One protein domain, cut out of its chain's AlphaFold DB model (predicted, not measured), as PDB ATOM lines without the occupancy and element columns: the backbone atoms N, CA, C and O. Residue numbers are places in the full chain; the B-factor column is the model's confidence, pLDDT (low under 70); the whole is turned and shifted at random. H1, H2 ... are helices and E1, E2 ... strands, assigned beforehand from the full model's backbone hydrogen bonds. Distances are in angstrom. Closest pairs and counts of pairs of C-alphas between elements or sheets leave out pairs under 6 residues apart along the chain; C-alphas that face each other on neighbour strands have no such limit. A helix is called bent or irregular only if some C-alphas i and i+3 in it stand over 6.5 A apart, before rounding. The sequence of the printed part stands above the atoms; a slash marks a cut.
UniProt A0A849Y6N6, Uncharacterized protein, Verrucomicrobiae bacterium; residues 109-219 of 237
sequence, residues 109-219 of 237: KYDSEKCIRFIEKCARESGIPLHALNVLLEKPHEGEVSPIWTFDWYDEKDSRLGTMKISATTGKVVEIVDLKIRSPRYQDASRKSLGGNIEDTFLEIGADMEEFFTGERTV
ATOM      1  N   LYS A 109     -11.489 -61.402  11.647       93.50
ATOM      2  CA  LYS A 109     -11.655 -61.519  10.182       93.50
ATOM      3  C   LYS A 109     -11.447 -60.200   9.439       93.50
ATOM      4  O   LYS A 109     -11.092 -60.194   8.256       93.50
ATOM      5  N   TYR A 110     -11.659 -59.078  10.123       93.12
ATOM      6  CA  TYR A 110     -11.608 -57.740   9.542       93.12
ATOM      7  C   TYR A 110     -10.445 -56.949  10.131       93.12
ATOM      8  O   TYR A 110     -10.489 -56.507  11.275       93.12
ATOM      9  N   ASP A 111      -9.395 -56.785   9.329       94.81
ATOM     10  CA  ASP A 111      -8.204 -56.007   9.675       94.81
ATOM     11  C   ASP A 111      -8.499 -54.492   9.664       94.81
ATOM     12  O   ASP A 111      -9.424 -54.020   8.987       94.81
ATOM     13  N   SER A 112      -7.663 -53.714  10.352       93.56
ATOM     14  CA  SER A 112      -7.689 -52.256  10.356       93.56
ATOM     15  C   SER A 112      -7.627 -51.671   8.946       93.56
ATOM     16  O   SER A 112      -8.328 -50.704   8.677       93.56
ATOM     17  N   GLU A 113      -6.845 -52.242   8.015       92.94
ATOM     18  CA  GLU A 113      -6.740 -51.682   6.651       92.94
ATOM     19  C   GLU A 113      -8.097 -51.697   5.924       92.94
ATOM     20  O   GLU A 113      -8.481 -50.707   5.297       92.94
ATOM     21  N   LYS A 114      -8.856 -52.795   6.041       92.00
ATOM     22  CA  LYS A 114     -10.195 -52.909   5.438       92.00
ATOM     23  C   LYS A 114     -11.162 -51.899   6.054       92.00
ATOM     24  O   LYS A 114     -11.883 -51.221   5.324       92.00
ATOM     25  N   CYS A 115     -11.136 -51.772   7.378       93.62
ATOM     26  CA  CYS A 115     -11.978 -50.835   8.115       93.62
ATOM     27  C   CYS A 115     -11.649 -49.375   7.771       93.62
ATOM     28  O   CYS A 115     -12.550 -48.580   7.521       93.62
ATOM     29  N   ILE A 116     -10.364 -49.022   7.676       94.44
ATOM     30  CA  ILE A 116      -9.933 -47.663   7.333       94.44
ATOM     31  C   ILE A 116     -10.365 -47.295   5.910       94.44
ATOM     32  O   ILE A 116     -10.893 -46.207   5.706       94.44
ATOM     33  N   ARG A 117     -10.225 -48.199   4.930       92.31
ATOM     34  CA  ARG A 117     -10.698 -47.944   3.556       92.31
ATOM     35  C   ARG A 117     -12.206 -47.693   3.497       92.31
ATOM     36  O   ARG A 117     -12.660 -46.837   2.737       92.31
ATOM     37  N   PHE A 118     -12.974 -48.438   4.289       90.62
ATOM     38  CA  PHE A 118     -14.411 -48.223   4.442       90.62
ATOM     39  C   PHE A 118     -14.704 -46.832   5.034       90.62
ATOM     40  O   PHE A 118     -15.455 -46.056   4.444       90.62
ATOM     41  N   ILE A 119     -14.023 -46.469   6.122       93.31
ATOM     42  CA  ILE A 119     -14.116 -45.158   6.779       93.31
ATOM     43  C   ILE A 119     -13.778 -44.004   5.822       93.31
ATOM     44  O   ILE A 119     -14.535 -43.038   5.733       93.31
ATOM     45  N   GLU A 120     -12.692 -44.118   5.051       93.12
ATOM     46  CA  GLU A 120     -12.284 -43.125   4.045       93.12
ATOM     47  C   GLU A 120     -13.387 -42.888   3.003       93.12
ATOM     48  O   GLU A 120     -13.664 -41.747   2.619       93.12
ATOM     49  N   LYS A 121     -14.050 -43.959   2.552       88.75
ATOM     50  CA  LYS A 121     -15.182 -43.857   1.626       88.75
ATOM     51  C   LYS A 121     -16.369 -43.148   2.279       88.75
ATOM     52  O   LYS A 121     -16.888 -42.204   1.684       88.75
ATOM     53  N   CYS A 122     -16.759 -43.551   3.488       87.81
ATOM     54  CA  CYS A 122     -17.858 -42.928   4.229       87.81
ATOM     55  C   CYS A 122     -17.626 -41.428   4.454       87.81
ATOM     56  O   CYS A 122     -18.550 -40.626   4.279       87.81
ATOM     57  N   ALA A 123     -16.393 -41.047   4.804       90.69
ATOM     58  CA  ALA A 123     -15.998 -39.657   4.985       90.69
ATOM     59  C   ALA A 123     -16.160 -38.858   3.686       90.69
ATOM     60  O   ALA A 123     -16.833 -37.825   3.679       90.69
ATOM     61  N   ARG A 124     -15.629 -39.376   2.569       90.19
ATOM     62  CA  ARG A 124     -15.720 -38.737   1.248       90.19
ATOM     63  C   ARG A 124     -17.165 -38.552   0.788       90.19
ATOM     64  O   ARG A 124     -17.528 -37.463   0.356       90.19
ATOM     65  N   GLU A 125     -17.992 -39.588   0.898       86.25
ATOM     66  CA  GLU A 125     -19.404 -39.545   0.486       86.25
ATOM     67  C   GLU A 125     -20.240 -38.594   1.350       86.25
ATOM     68  O   GLU A 125     -21.204 -37.996   0.875       86.25
ATOM     69  N   SER A 126     -19.851 -38.411   2.613       85.56
ATOM     70  CA  SER A 126     -20.535 -37.504   3.539       85.56
ATOM     71  C   SER A 126     -19.971 -36.081   3.542       85.56
ATOM     72  O   SER A 126     -20.545 -35.209   4.196       85.56
ATOM     73  N   GLY A 127     -18.870 -35.828   2.825       88.88
ATOM     74  CA  GLY A 127     -18.152 -34.552   2.862       88.88
ATOM     75  C   GLY A 127     -17.545 -34.237   4.233       88.88
ATOM     76  O   GLY A 127     -17.480 -33.072   4.616       88.88
ATOM     77  N   ILE A 128     -17.156 -35.266   4.995       89.88
ATOM     78  CA  ILE A 128     -16.501 -35.125   6.301       89.88
ATOM     79  C   ILE A 128     -14.987 -34.974   6.065       89.88
ATOM     80  O   ILE A 128     -14.404 -35.836   5.401       89.88
ATOM     81  N   PRO A 129     -14.331 -33.921   6.592       91.88
ATOM     82  CA  PRO A 129     -12.905 -33.667   6.380       91.88
ATOM     83  C   PRO A 129     -12.040 -34.566   7.278       91.88
ATOM     84  O   PRO A 129     -11.470 -34.118   8.268       91.88
ATOM     85  N   LEU A 130     -11.975 -35.857   6.953       94.12
ATOM     86  CA  LEU A 130     -11.178 -36.835   7.689       94.12
ATOM     87  C   LEU A 130      -9.678 -36.668   7.379       94.12
ATOM     88  O   LEU A 130      -9.259 -36.865   6.239       94.12
ATOM     89  N   HIS A 131      -8.876 -36.372   8.401       94.75
ATOM     90  CA  HIS A 131      -7.421 -36.216   8.301       94.75
ATOM     91  C   HIS A 131      -6.652 -37.341   9.002       94.75
ATOM     92  O   HIS A 131      -5.680 -37.877   8.461       94.75
ATOM     93  N   ALA A 132      -7.088 -37.709  10.206       96.19
ATOM     94  CA  ALA A 132      -6.412 -38.698  11.033       96.19
ATOM     95  C   ALA A 132      -7.397 -39.585  11.797       96.19
ATOM     96  O   ALA A 132      -8.584 -39.276  11.932       96.19
ATOM     97  N   LEU A 133      -6.875 -40.713  12.276       96.62
ATOM     98  CA  LEU A 133      -7.598 -41.685  13.080       96.62
ATOM     99  C   LEU A 133      -6.785 -42.054  14.321       96.62
ATOM    100  O   LEU A 133      -5.593 -42.356  14.207       96.62
ATOM    101  N   ASN A 134      -7.448 -42.134  15.473       97.12
ATOM    102  CA  ASN A 134      -7.001 -43.047  16.524       97.12
ATOM    103  C   ASN A 134      -7.716 -44.374  16.320       97.12
ATOM    104  O   ASN A 134      -8.917 -44.409  16.062       97.12
ATOM    105  N   VAL A 135      -6.958 -45.459  16.400       97.38
ATOM    106  CA  VAL A 135      -7.436 -46.813  16.141       97.38
ATOM    107  C   VAL A 135      -7.178 -47.651  17.377       97.38
ATOM    108  O   VAL A 135      -6.052 -47.676  17.868       97.38
ATOM    109  N   LEU A 136      -8.194 -48.359  17.853       97.38
ATOM    110  CA  LEU A 136      -8.115 -49.258  19.001       97.38
ATOM    111  C   LEU A 136      -8.866 -50.549  18.683       97.38
ATOM    112  O   LEU A 136     -10.015 -50.495  18.271       97.38
ATOM    113  N   LEU A 137      -8.236 -51.700  18.884       97.31
ATOM    114  CA  LEU A 137      -8.903 -52.998  18.938       97.31
ATOM    115  C   LEU A 137      -8.854 -53.502  20.366       97.31
ATOM    116  O   LEU A 137      -7.765 -53.692  20.908       97.31
ATOM    117  N   GLU A 138     -10.019 -53.769  20.935       95.31
ATOM    118  CA  GLU A 138     -10.147 -54.363  22.260       95.31
ATOM    119  C   GLU A 138     -11.455 -55.145  22.400       95.31
ATOM    120  O   GLU A 138     -12.317 -55.137  21.513       95.31
ATOM    121  N   LYS A 139     -11.596 -55.837  23.529       92.31
ATOM    122  CA  LYS A 139     -12.860 -56.418  23.968       92.31
ATOM    123  C   LYS A 139     -13.503 -55.450  24.978       92.31
ATOM    124  O   LYS A 139     -12.898 -55.256  26.029       92.31
ATOM    125  N   PRO A 140     -14.669 -54.836  24.694       82.62
ATOM    126  CA  PRO A 140     -15.219 -53.778  25.549       82.62
ATOM    127  C   PRO A 140     -15.693 -54.297  26.909       82.62
ATOM    128  O   PRO A 140     -15.436 -53.670  27.939       82.62
ATOM    129  N   HIS A 141     -16.378 -55.445  26.928       77.56
ATOM    130  CA  HIS A 141     -16.929 -56.018  28.154       77.56
ATOM    131  C   HIS A 141     -16.555 -57.491  28.358       77.56
ATOM    132  O   HIS A 141     -16.324 -58.268  27.424       77.56
ATOM    133  N   GLU A 142     -16.507 -57.896  29.625       68.38
ATOM    134  CA  GLU A 142     -16.413 -59.300  30.011       68.38
ATOM    135  C   GLU A 142     -17.624 -60.070  29.456       68.38
ATOM    136  O   GLU A 142     -18.761 -59.625  29.567       68.38
ATOM    137  N   GLY A 143     -17.385 -61.222  28.827       59.25
ATOM    138  CA  GLY A 143     -18.457 -62.044  28.251       59.25
ATOM    139  C   GLY A 143     -19.045 -61.551  26.921       59.25
ATOM    140  O   GLY A 143     -19.766 -62.317  26.287       59.25
ATOM    141  N   GLU A 144     -18.706 -60.346  26.442       61.88
ATOM    142  CA  GLU A 144     -19.123 -59.881  25.111       61.88
ATOM    143  C   GLU A 144     -18.542 -60.733  23.970       61.88
ATOM    144  O   GLU A 144     -17.442 -61.286  24.061       61.88
ATOM    145  N   VAL A 145     -19.310 -60.816  22.877       65.31
ATOM    146  CA  VAL A 145     -19.188 -61.842  21.827       65.31
ATOM    147  C   VAL A 145     -18.080 -61.551  20.806       65.31
ATOM    148  O   VAL A 145     -17.599 -62.471  20.154       65.31
ATOM    149  N   SER A 146     -17.645 -60.295  20.642       83.88
ATOM    150  CA  SER A 146     -16.701 -59.938  19.576       83.88
ATOM    151  C   SER A 146     -15.771 -58.789  19.960       83.88
ATOM    152  O   SER A 146     -16.254 -57.741  20.381       83.88
ATOM    153  N   PRO A 147     -14.462 -58.905  19.685       93.62
ATOM    154  CA  PRO A 147     -13.548 -57.769  19.634       93.62
ATOM    155  C   PRO A 147     -14.061 -56.664  18.699       93.62
ATOM    156  O   PRO A 147     -14.628 -56.958  17.636       93.62
ATOM    157  N   ILE A 148     -13.852 -55.409  19.094       94.81
ATOM    158  CA  ILE A 148     -14.336 -54.211  18.403       94.81
ATOM    159  C   ILE A 148     -13.153 -53.326  18.023       94.81
ATOM    160  O   ILE A 148     -12.321 -52.983  18.861       94.81
ATOM    161  N   TRP A 149     -13.119 -52.920  16.760       96.94
ATOM    162  CA  TRP A 149     -12.337 -51.785  16.308       96.94
ATOM    163  C   TRP A 149     -13.068 -50.484  16.621       96.94
ATOM    164  O   TRP A 149     -14.174 -50.261  16.139       96.94
ATOM    165  N   THR A 150     -12.430 -49.601  17.370       96.81
ATOM    166  CA  THR A 150     -12.868 -48.233  17.624       96.81
ATOM    167  C   THR A 150     -11.990 -47.281  16.826       96.81
ATOM    168  O   THR A 150     -10.761 -47.350  16.891       96.81
ATOM    169  N   PHE A 151     -12.634 -46.397  16.071       97.06
ATOM    170  CA  PHE A 151     -11.996 -45.379  15.252       97.06
ATOM    171  C   PHE A 151     -12.475 -44.003  15.693       97.06
ATOM    172  O   PHE A 151     -13.625 -43.654  15.426       97.06
ATOM    173  N   ASP A 152     -11.609 -43.214  16.321       97.12
ATOM    174  CA  ASP A 152     -11.867 -41.790  16.553       97.12
ATOM    175  C   ASP A 152     -11.367 -40.986  15.361       97.12
ATOM    176  O   ASP A 152     -10.218 -41.128  14.945       97.12
ATOM    177  N   TRP A 153     -12.242 -40.160  14.801       96.44
ATOM    178  CA  TRP A 153     -11.990 -39.397  13.586       96.44
ATOM    179  C   TRP A 153     -11.544 -37.991  13.947       96.44
ATOM    180  O   TRP A 153     -12.148 -37.359  14.812       96.44
ATOM    181  N   TYR A 154     -10.534 -37.489  13.245       95.75
ATOM    182  CA  TYR A 154      -9.974 -36.159  13.465       95.75
ATOM    183  C   TYR A 154      -9.883 -35.382  12.154       95.75
ATOM    184  O   TYR A 154      -9.617 -35.969  11.099       95.75
ATOM    185  N   ASP A 155     -10.103 -34.070  12.231       94.44
ATOM    186  CA  ASP A 155      -9.865 -33.141  11.125       94.44
ATOM    187  C   ASP A 155      -8.403 -32.667  11.056       94.44
ATOM    188  O   ASP A 155      -7.547 -33.089  11.831       94.44
ATOM    189  N   GLU A 156      -8.095 -31.789  10.098       93.69
ATOM    190  CA  GLU A 156      -6.741 -31.250   9.883       93.69
ATOM    191  C   GLU A 156      -6.222 -30.380  11.039       93.69
ATOM    192  O   GLU A 156      -5.045 -30.022  11.058       93.69
ATOM    193  N   LYS A 157      -7.091 -30.003  11.983       94.19
ATOM    194  CA  LYS A 157      -6.759 -29.216  13.175       94.19
ATOM    195  C   LYS A 157      -6.723 -30.087  14.432       94.19
ATOM    196  O   LYS A 157      -6.812 -29.546  15.534       94.19
ATOM    197  N   ASP A 158      -6.660 -31.407  14.267       91.50
ATOM    198  CA  ASP A 158      -6.716 -32.403  15.338       91.50
ATOM    199  C   ASP A 158      -7.980 -32.289  16.215       91.50
ATOM    200  O   ASP A 158      -8.003 -32.705  17.376       91.50
ATOM    201  N   SER A 159      -9.074 -31.746  15.669       93.75
ATOM    202  CA  SER A 159     -10.364 -31.702  16.360       93.75
ATOM    203  C   SER A 159     -11.111 -33.016  16.148       93.75
ATOM    204  O   SER A 159     -11.298 -33.459  15.012       93.75
ATOM    205  N   ARG A 160     -11.555 -33.648  17.244       94.75
ATOM    206  CA  ARG A 160     -12.325 -34.901  17.186       94.75
ATOM    207  C   ARG A 160     -13.687 -34.650  16.540       94.75
ATOM    208  O   ARG A 160     -14.482 -33.859  17.039       94.75
ATOM    209  N   LEU A 161     -13.947 -35.358  15.447       94.00
ATOM    210  CA  LEU A 161     -15.182 -35.304  14.666       94.00
ATOM    211  C   LEU A 161     -16.239 -36.288  15.176       94.00
ATOM    212  O   LEU A 161     -17.428 -36.042  15.011       94.00
ATOM    213  N   GLY A 162     -15.807 -37.402  15.768       94.50
ATOM    214  CA  GLY A 162     -16.674 -38.435  16.322       94.50
ATOM    215  C   GLY A 162     -16.017 -39.809  16.280       94.50
ATOM    216  O   GLY A 162     -14.817 -39.919  16.018       94.50
ATOM    217  N   THR A 163     -16.798 -40.853  16.540       95.38
ATOM    218  CA  THR A 163     -16.305 -42.229  16.665       95.38
ATOM    219  C   THR A 163     -17.139 -43.189  15.839       95.38
ATOM    220  O   THR A 163     -18.361 -43.070  15.765       95.38
ATOM    221  N   MET A 164     -16.475 -44.185  15.261       94.69
ATOM    222  CA  MET A 164     -17.112 -45.332  14.628       94.69
ATOM    223  C   MET A 164     -16.567 -46.620  15.242       94.69
ATOM    224  O   MET A 164     -15.351 -46.805  15.309       94.69
ATOM    225  N   LYS A 165     -17.461 -47.512  15.666       94.19
ATOM    226  CA  LYS A 165     -17.120 -48.840  16.182       94.19
ATOM    227  C   LYS A 165     -17.511 -49.914  15.179       94.19
ATOM    228  O   LYS A 165     -18.642 -49.926  14.699       94.19
ATOM    229  N   ILE A 166     -16.591 -50.821  14.874       93.50
ATOM    230  CA  ILE A 166     -16.754 -51.888  13.885       93.50
ATOM    231  C   ILE A 166     -16.362 -53.220  14.523       93.50
ATOM    232  O   ILE A 166     -15.296 -53.343  15.116       93.50
ATOM    233  N   SER A 167     -17.194 -54.247  14.387       93.12
ATOM    234  CA  SER A 167     -16.858 -55.596  14.842       93.12
ATOM    235  C   SER A 167     -15.670 -56.154  14.054       93.12
ATOM    236  O   SER A 167     -15.717 -56.256  12.830       93.12
ATOM    237  N   ALA A 168     -14.616 -56.587  14.747       94.50
ATOM    238  CA  ALA A 168     -13.442 -57.179  14.104       94.50
ATOM    239  C   ALA A 168     -13.694 -58.610  13.581       94.50
ATOM    240  O   ALA A 168     -12.919 -59.129  12.775       94.50
ATOM    241  N   THR A 169     -14.780 -59.252  14.019       92.12
ATOM    242  CA  THR A 169     -15.172 -60.608  13.597       92.12
ATOM    243  C   THR A 169     -16.143 -60.585  12.418       92.12
ATOM    244  O   THR A 169     -16.046 -61.435  11.536       92.12
ATOM    245  N   THR A 170     -17.055 -59.610  12.370       90.31
ATOM    246  CA  THR A 170     -18.133 -59.550  11.364       90.31
ATOM    247  C   THR A 170     -18.036 -58.364  10.410       90.31
ATOM    248  O   THR A 170     -18.746 -58.340   9.413       90.31
ATOM    249  N   GLY A 171     -17.199 -57.365  10.701       89.12
ATOM    250  CA  GLY A 171     -17.113 -56.136   9.908       89.12
ATOM    251  C   GLY A 171     -18.338 -55.231  10.063       89.12
ATOM    252  O   GLY A 171     -18.450 -54.213   9.396       89.12
ATOM    253  N   LYS A 172     -19.290 -55.564  10.935       86.81
ATOM    254  CA  LYS A 172     -20.494 -54.746  11.105       86.81
ATOM    255  C   LYS A 172     -20.170 -53.468  11.858       86.81
ATOM    256  O   LYS A 172     -19.461 -53.521  12.865       86.81
ATOM    257  N   VAL A 173     -20.723 -52.344  11.411       89.12
ATOM    258  CA  VAL A 173     -20.704 -51.105  12.195       89.12
ATOM    259  C   VAL A 173     -21.648 -51.289  13.379       89.12
ATOM    260  O   VAL A 173     -22.842 -51.505  13.196       89.12
ATOM    261  N   VAL A 174     -21.090 -51.254  14.584       88.44
ATOM    262  CA  VAL A 174     -21.813 -51.481  15.840       88.44
ATOM    263  C   VAL A 174     -22.370 -50.173  16.387       88.44
ATOM    264  O   VAL A 174     -23.473 -50.146  16.920       88.44
ATOM    265  N   GLU A 175     -21.615 -49.085  16.256       86.75
ATOM    266  CA  GLU A 175     -21.980 -47.800  16.846       86.75
ATOM    267  C   GLU A 175     -21.337 -46.647  16.072       86.75
ATOM    268  O   GLU A 175     -20.193 -46.750  15.614       86.75
ATOM    269  N   ILE A 176     -22.063 -45.534  15.953       89.12
ATOM    270  CA  ILE A 176     -21.565 -44.273  15.404       89.12
ATOM    271  C   ILE A 176     -21.947 -43.158  16.372       89.12
ATOM    272  O   ILE A 176     -23.125 -42.950  16.650       89.12
ATOM    273  N   VAL A 177     -20.953 -42.421  16.860       88.12
ATOM    274  CA  VAL A 177     -21.135 -41.349  17.846       88.12
ATOM    275  C   VAL A 177     -20.619 -40.042  17.258       88.12
ATOM    276  O   VAL A 177     -19.526 -40.008  16.696       88.12
ATOM    277  N   ASP A 178     -21.412 -38.976  17.357       85.31
ATOM    278  CA  ASP A 178     -21.096 -37.598  16.932       85.31
ATOM    279  C   ASP A 178     -20.780 -37.377  15.433       85.31
ATOM    280  O   ASP A 178     -20.669 -36.235  14.984       85.31
ATOM    281  N   LEU A 179     -20.737 -38.431  14.607       82.81
ATOM    282  CA  LEU A 179     -20.519 -38.322  13.161       82.81
ATOM    283  C   LEU A 179     -21.828 -38.083  12.394       82.81
ATOM    284  O   LEU A 179     -22.729 -38.923  12.351       82.81
ATOM    285  N   LYS A 180     -21.902 -36.954  11.684       76.69
ATOM    286  CA  LYS A 180     -23.018 -36.623  10.780       76.69
ATOM    287  C   LYS A 180     -22.813 -37.236   9.394       76.69
ATOM    288  O   LYS A 180     -22.466 -36.546   8.437       76.69
ATOM    289  N   ILE A 181     -23.030 -38.542   9.290       72.44
ATOM    290  CA  ILE A 181     -22.942 -39.280   8.025       72.44
ATOM    291  C   ILE A 181     -24.212 -39.030   7.199       72.44
ATOM    292  O   ILE A 181     -25.328 -39.192   7.689       72.44
ATOM    293  N   ARG A 182     -24.050 -38.606   5.938       60.25
ATOM    294  CA  ARG A 182     -25.174 -38.190   5.069       60.25
ATOM    295  C   ARG A 182     -25.861 -39.348   4.352       60.25
ATOM    296  O   ARG A 182     -26.962 -39.171   3.838       60.25
ATOM    297  N   SER A 183     -25.227 -40.516   4.310       58.50
ATOM    298  CA  SER A 183     -25.798 -41.708   3.685       58.50
ATOM    299  C   SER A 183     -27.074 -42.142   4.423       58.50
ATOM    300  O   SER A 183     -26.990 -42.420   5.622       58.50
ATOM    301  N   PRO A 184     -28.229 -42.265   3.734       57.94
ATOM    302  CA  PRO A 184     -29.472 -42.759   4.332       57.94
ATOM    303  C   PRO A 184     -29.307 -44.113   5.038       57.94
ATOM    304  O   PRO A 184     -29.987 -44.367   6.021       57.94
ATOM    305  N   ARG A 185     -28.350 -44.938   4.586       56.78
ATOM    306  CA  ARG A 185     -28.067 -46.286   5.111       56.78
ATOM    307  C   ARG A 185     -27.436 -46.307   6.509       56.78
ATOM    308  O   ARG A 185     -27.502 -47.321   7.185       56.78
ATOM    309  N   TYR A 186     -26.817 -45.207   6.944       56.12
ATOM    310  CA  TYR A 186     -26.107 -45.131   8.232       56.12
ATOM    311  C   TYR A 186     -26.749 -44.136   9.209       56.12
ATOM    312  O   TYR A 186     -26.216 -43.907  10.295       56.12
ATOM    313  N   GLN A 187     -27.891 -43.540   8.843       54.12
ATOM    314  CA  GLN A 187     -28.626 -42.626   9.723       54.12
ATOM    315  C   GLN A 187     -29.216 -43.341  10.946       54.12
ATOM    316  O   GLN A 187     -29.337 -42.727  12.004       54.12
ATOM    317  N   ASP A 188     -29.536 -44.632  10.837       51.47
ATOM    318  CA  ASP A 188     -30.092 -45.397  11.959       51.47
ATOM    319  C   ASP A 188     -29.025 -45.756  13.002       51.47
ATOM    320  O   ASP A 188     -29.282 -45.665  14.205       51.47
ATOM    321  N   ALA A 189     -27.794 -46.045  12.558       51.44
ATOM    322  CA  ALA A 189     -26.641 -46.273  13.434       51.44
ATOM    323  C   ALA A 189     -26.172 -44.997  14.163       51.44
ATOM    324  O   ALA A 189     -25.561 -45.102  15.223       51.44
ATOM    325  N   SER A 190     -26.465 -43.800  13.630       48.25
ATOM    326  CA  SER A 190     -26.163 -42.522  14.297       48.25
ATOM    327  C   SER A 190     -27.280 -42.020  15.224       48.25
ATOM    328  O   SER A 190     -27.047 -41.117  16.027       48.25
ATOM    329  N   ARG A 191     -28.495 -42.586  15.133       46.44
ATOM    330  CA  ARG A 191     -29.666 -42.187  15.939       46.44
ATOM    331  C   ARG A 191     -29.873 -43.009  17.208       46.44
ATOM    332  O   ARG A 191     -30.512 -42.513  18.132       46.44
ATOM    333  N   LYS A 192     -29.371 -44.243  17.273       45.72
ATOM    334  CA  LYS A 192     -29.543 -45.130  18.432       45.72
ATOM    335  C   LYS A 192     -28.309 -45.110  19.335       45.72
ATOM    336  O   LYS A 192     -27.555 -46.074  19.367       45.72
ATOM    337  N   SER A 193     -28.122 -44.034  20.099       40.56
ATOM    338  CA  SER A 193     -27.326 -44.120  21.326       40.56
ATOM    339  C   SER A 193     -28.258 -44.305  22.530       40.56
ATOM    340  O   SER A 193     -29.271 -43.621  22.661       40.56
ATOM    341  N   LEU A 194     -27.891 -45.267  23.385       41.44
ATOM    342  CA  LEU A 194     -28.403 -45.537  24.737       41.44
ATOM    343  C   LEU A 194     -29.852 -46.065  24.860       41.44
ATOM    344  O   LEU A 194     -30.797 -45.309  25.057       41.44
ATOM    345  N   GLY A 195     -29.996 -47.401  24.894       34.69
ATOM    346  CA  GLY A 195     -31.058 -48.051  25.688       34.69
ATOM    347  C   GLY A 195     -31.944 -49.114  25.024       34.69
ATOM    348  O   GLY A 195     -32.888 -49.561  25.667       34.69
ATOM    349  N   GLY A 196     -31.693 -49.533  23.779       33.12
ATOM    350  CA  GLY A 196     -32.534 -50.517  23.076       33.12
ATOM    351  C   GLY A 196     -31.803 -51.815  22.735       33.12
ATOM    352  O   GLY A 196     -30.633 -51.766  22.364       33.12
ATOM    353  N   ASN A 197     -32.508 -52.948  22.853       40.59
ATOM    354  CA  ASN A 197     -32.031 -54.306  22.564       40.59
ATOM    355  C   ASN A 197     -31.142 -54.365  21.315       40.59
ATOM    356  O   ASN A 197     -31.553 -54.039  20.200       40.59
ATOM    357  N   ILE A 198     -29.906 -54.798  21.549       46.72
ATOM    358  CA  ILE A 198     -28.807 -54.824  20.584       46.72
ATOM    359  C   ILE A 198     -29.104 -55.855  19.472       46.72
ATOM    360  O   ILE A 198     -28.684 -55.661  18.336       46.72
ATOM    361  N   GLU A 199     -29.916 -56.881  19.758       41.31
ATOM    362  CA  GLU A 199     -30.210 -58.040  18.894       41.31
ATOM    363  C   GLU A 199     -30.859 -57.695  17.536       41.31
ATOM    364  O   GLU A 199     -30.431 -58.231  16.514       41.31
ATOM    365  N   ASP A 200     -31.784 -56.731  17.470       39.16
ATOM    366  CA  ASP A 200     -32.491 -56.395  16.217       39.16
ATOM    367  C   ASP A 200     -31.677 -55.490  15.272       39.16
ATOM    368  O   ASP A 200     -31.949 -55.409  14.075       39.16
ATOM    369  N   THR A 201     -30.630 -54.831  15.778       44.41
ATOM    370  CA  THR A 201     -29.757 -53.957  14.965       44.41
ATOM    371  C   THR A 201     -28.734 -54.777  14.156       44.41
ATOM    372  O   THR A 201     -28.139 -54.284  13.197       44.41
ATOM    373  N   PHE A 202     -28.552 -56.063  14.485       43.62
ATOM    374  CA  PHE A 202     -27.551 -56.932  13.859       43.62
ATOM    375  C   PHE A 202     -27.924 -57.462  12.467       43.62
ATOM    376  O   PHE A 202     -27.016 -57.896  11.744       43.62
ATOM    377  N   LEU A 203     -29.202 -57.473  12.077       39.94
ATOM    378  CA  LEU A 203     -29.646 -58.162  10.856       39.94
ATOM    379  C   LEU A 203     -29.513 -57.321   9.573       39.94
ATOM    380  O   LEU A 203     -29.182 -57.889   8.536       39.94
ATOM    381  N   GLU A 204     -29.659 -55.993   9.626       38.94
ATOM    382  CA  GLU A 204     -29.634 -55.152   8.410       38.94
ATOM    383  C   GLU A 204     -28.249 -54.598   8.039       38.94
ATOM    384  O   GLU A 204     -27.890 -54.587   6.866       38.94
ATOM    385  N   ILE A 205     -27.416 -54.227   9.017       47.81
ATOM    386  CA  ILE A 205     -26.087 -53.615   8.776       47.81
ATOM    387  C   ILE A 205     -25.032 -54.684   8.398       47.81
ATOM    388  O   ILE A 205     -23.899 -54.396   8.012       47.81
ATOM    389  N   GLY A 206     -25.407 -55.964   8.495       41.00
ATOM    390  CA  GLY A 206     -24.532 -57.112   8.286       41.00
ATOM    391  C   GLY A 206     -24.076 -57.381   6.863       41.00
ATOM    392  O   GLY A 206     -22.998 -57.940   6.684       41.00
ATOM    393  N   ALA A 207     -24.869 -56.982   5.877       50.19
ATOM    394  CA  ALA A 207     -24.580 -57.254   4.478       50.19
ATOM    395  C   ALA A 207     -23.577 -56.256   3.866       50.19
ATOM    396  O   ALA A 207     -23.022 -56.526   2.809       50.19
ATOM    397  N   ASP A 208     -23.301 -55.123   4.523       55.19
ATOM    398  CA  ASP A 208     -22.734 -53.950   3.847       55.19
ATOM    399  C   ASP A 208     -21.206 -53.965   3.676       55.19
ATOM    400  O   ASP A 208     -20.719 -53.516   2.639       55.19
ATOM    401  N   MET A 209     -20.412 -54.480   4.630       58.34
ATOM    402  CA  MET A 209     -18.959 -54.622   4.402       58.34
ATOM    403  C   MET A 209     -18.649 -55.790   3.462       58.34
ATOM    404  O   MET A 209     -17.701 -55.711   2.684       58.34
ATOM    405  N   GLU A 210     -19.439 -56.860   3.504       57.88
ATOM    406  CA  GLU A 210     -19.300 -57.975   2.569       57.88
ATOM    407  C   GLU A 210     -19.699 -57.545   1.149       57.88
ATOM    408  O   GLU A 210     -18.880 -57.691   0.245       57.88
ATOM    409  N   GLU A 211     -20.850 -56.886   0.958       58.56
ATOM    410  CA  GLU A 211     -21.256 -56.270  -0.321       58.56
ATOM    411  C   GLU A 211     -20.227 -55.226  -0.788       58.56
ATOM    412  O   GLU A 211     -19.887 -55.167  -1.967       58.56
ATOM    413  N   PHE A 212     -19.645 -54.439   0.126       57.25
ATOM    414  CA  PHE A 212     -18.610 -53.459  -0.217       57.25
ATOM    415  C   PHE A 212     -17.356 -54.087  -0.842       57.25
ATOM    416  O   PHE A 212     -16.767 -53.487  -1.743       57.25
ATOM    417  N   PHE A 213     -16.927 -55.262  -0.368       52.75
ATOM    418  CA  PHE A 213     -15.723 -55.927  -0.879       52.75
ATOM    419  C   PHE A 213     -15.999 -56.954  -1.978       52.75
ATOM    420  O   PHE A 213     -15.120 -57.184  -2.806       52.75
ATOM    421  N   THR A 214     -17.177 -57.573  -1.986       59.53
ATOM    422  CA  THR A 214     -17.524 -58.656  -2.921       59.53
ATOM    423  C   THR A 214     -18.435 -58.198  -4.058       59.53
ATOM    424  O   THR A 214     -18.447 -58.824  -5.110       59.53
ATOM    425  N   GLY A 215     -19.169 -57.096  -3.879       49.50
ATOM    426  CA  GLY A 215     -20.211 -56.647  -4.803       49.50
ATOM    427  C   GLY A 215     -21.514 -57.453  -4.722       49.50
ATOM    428  O   GLY A 215     -22.458 -57.119  -5.432       49.50
ATOM    429  N   GLU A 216     -21.591 -58.479  -3.868       47.66
ATOM    430  CA  GLU A 216     -22.759 -59.348  -3.718       47.66
ATOM    431  C   GLU A 216     -23.385 -59.204  -2.325       47.66
ATOM    432  O   GLU A 216     -22.700 -59.187  -1.303       47.66
ATOM    433  N   ARG A 217     -24.718 -59.106  -2.282       47.38
ATOM    434  CA  ARG A 217     -25.504 -59.008  -1.047       47.38
ATOM    435  C   ARG A 217     -25.964 -60.405  -0.627       47.38
ATOM    436  O   ARG A 217     -26.795 -61.008  -1.299       47.38
ATOM    437  N   THR A 218     -25.469 -60.913   0.499       52.00
ATOM    438  CA  THR A 218     -25.765 -62.276   0.992       52.00
ATOM    439  C   THR A 218     -27.102 -62.401   1.735       52.00
ATOM    440  O   THR A 218     -27.567 -63.512   1.984       52.00
ATOM    441  N   VAL A 219     -27.778 -61.285   2.038       43.44
ATOM    442  CA  VAL A 219     -29.073 -61.267   2.738       43.44
ATOM    443  C   VAL A 219     -30.151 -60.672   1.833       43.44
ATOM    444  O   VAL A 219     -30.390 -59.464   1.834       43.44
TER     445      VAL A 219
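AT A GLANCE: This is residues 109 to 219 of the 237 residues of an uncharacterized protein of Verrucomicrobiae bacterium (UniProt A0A849Y6N6). A twisted sheet of four antiparallel strands, in the order E1, E2, E3, E4, makes a wall, and the helix H1 only grazes it with its residues 112 to 123, coming nearest to E1, E2 and E3. The later helices H2, H3 and H4 are strung along the side of the edge strand E4, H2 packing on that strand. The printed part has 111 residues, with named elements in the order H1 E1 E2 E3 E4 H2 H3 H4, and its class is mixed, helices and strands. It is compact, with a radius of gyration of the C-alphas of 13.6 A and spans of 37 by 35 by 26 A.

HOW THE PARTS SIT: H1, residues 112 to 126, is followed by E1, residues 132 to 138, E2, residues 148 to 154, E3, residues 160 to 167, and E4, residues 173 to 177. These strands form a meander, each the antiparallel neighbour of the one before, and each successive pair is a hairpin. Between E1 and E2, N 136 and O 150 are 2.9 A apart; between E2 and E3, N 151 and O 164 are 2.9 A apart; between E3 and E4, N 165 and O 175 are 2.8 A apart, each within hydrogen-bond range. The sheet is twisted, its C-alphas lying up to 4.4 A off the best plane. H1 only grazes the sheet, with residues 112 to 123; the closest C-alphas of H1 and E2 are those of Ser 112 and Trp 149, 7.6 A apart. H2, residues 184 to 191, lies over E4 and stands up from the sheet at 47 degrees; their closest C-alphas are those of Ile 176 and Ser 190, 5.0 A apart. H3, residues 198 to 202, only grazes the sheet. H4, residues 205 to 214, grazes it with residues 205 to 209. H4 is close to but not clearly touching H1, the C-alphas of Phe 118 and Met 209 being closest at 7.9 A, and about perpendicular to it at 77 degrees. Every O i to N i+4 pair of H1 is within hydrogen-bond range, against 2 of 4 in H2, 4 of 6 in H4 and 0 of 1 in H3, where 1 of 2 O i to N i+3 pairs is.

IN THESE COORDINATES: H1 begins at C-alpha 112, (-7.689, -52.256, 10.356), and is 20.7 A long. E1 is 19.6 A long, E2 19.2 A, E3 21.3 A and E4 11.3 A. H2 is 11.6 A long, H3 7.2 A and H4 15.3 A, ending at C-alpha 214, (-17.524, -58.656, -2.921). H2 and H4 are irregular: C-alphas 185 and 188, and C-alphas 206 and 209, are each 7.2 A apart.

THE WHOLE: The two C-alphas farthest apart are those of Lys 157 and Val 219, 40.4 A. The printed part has no cut and no long link. Confidence is low, under 70, in residues 142 to 145 and 182 to 219.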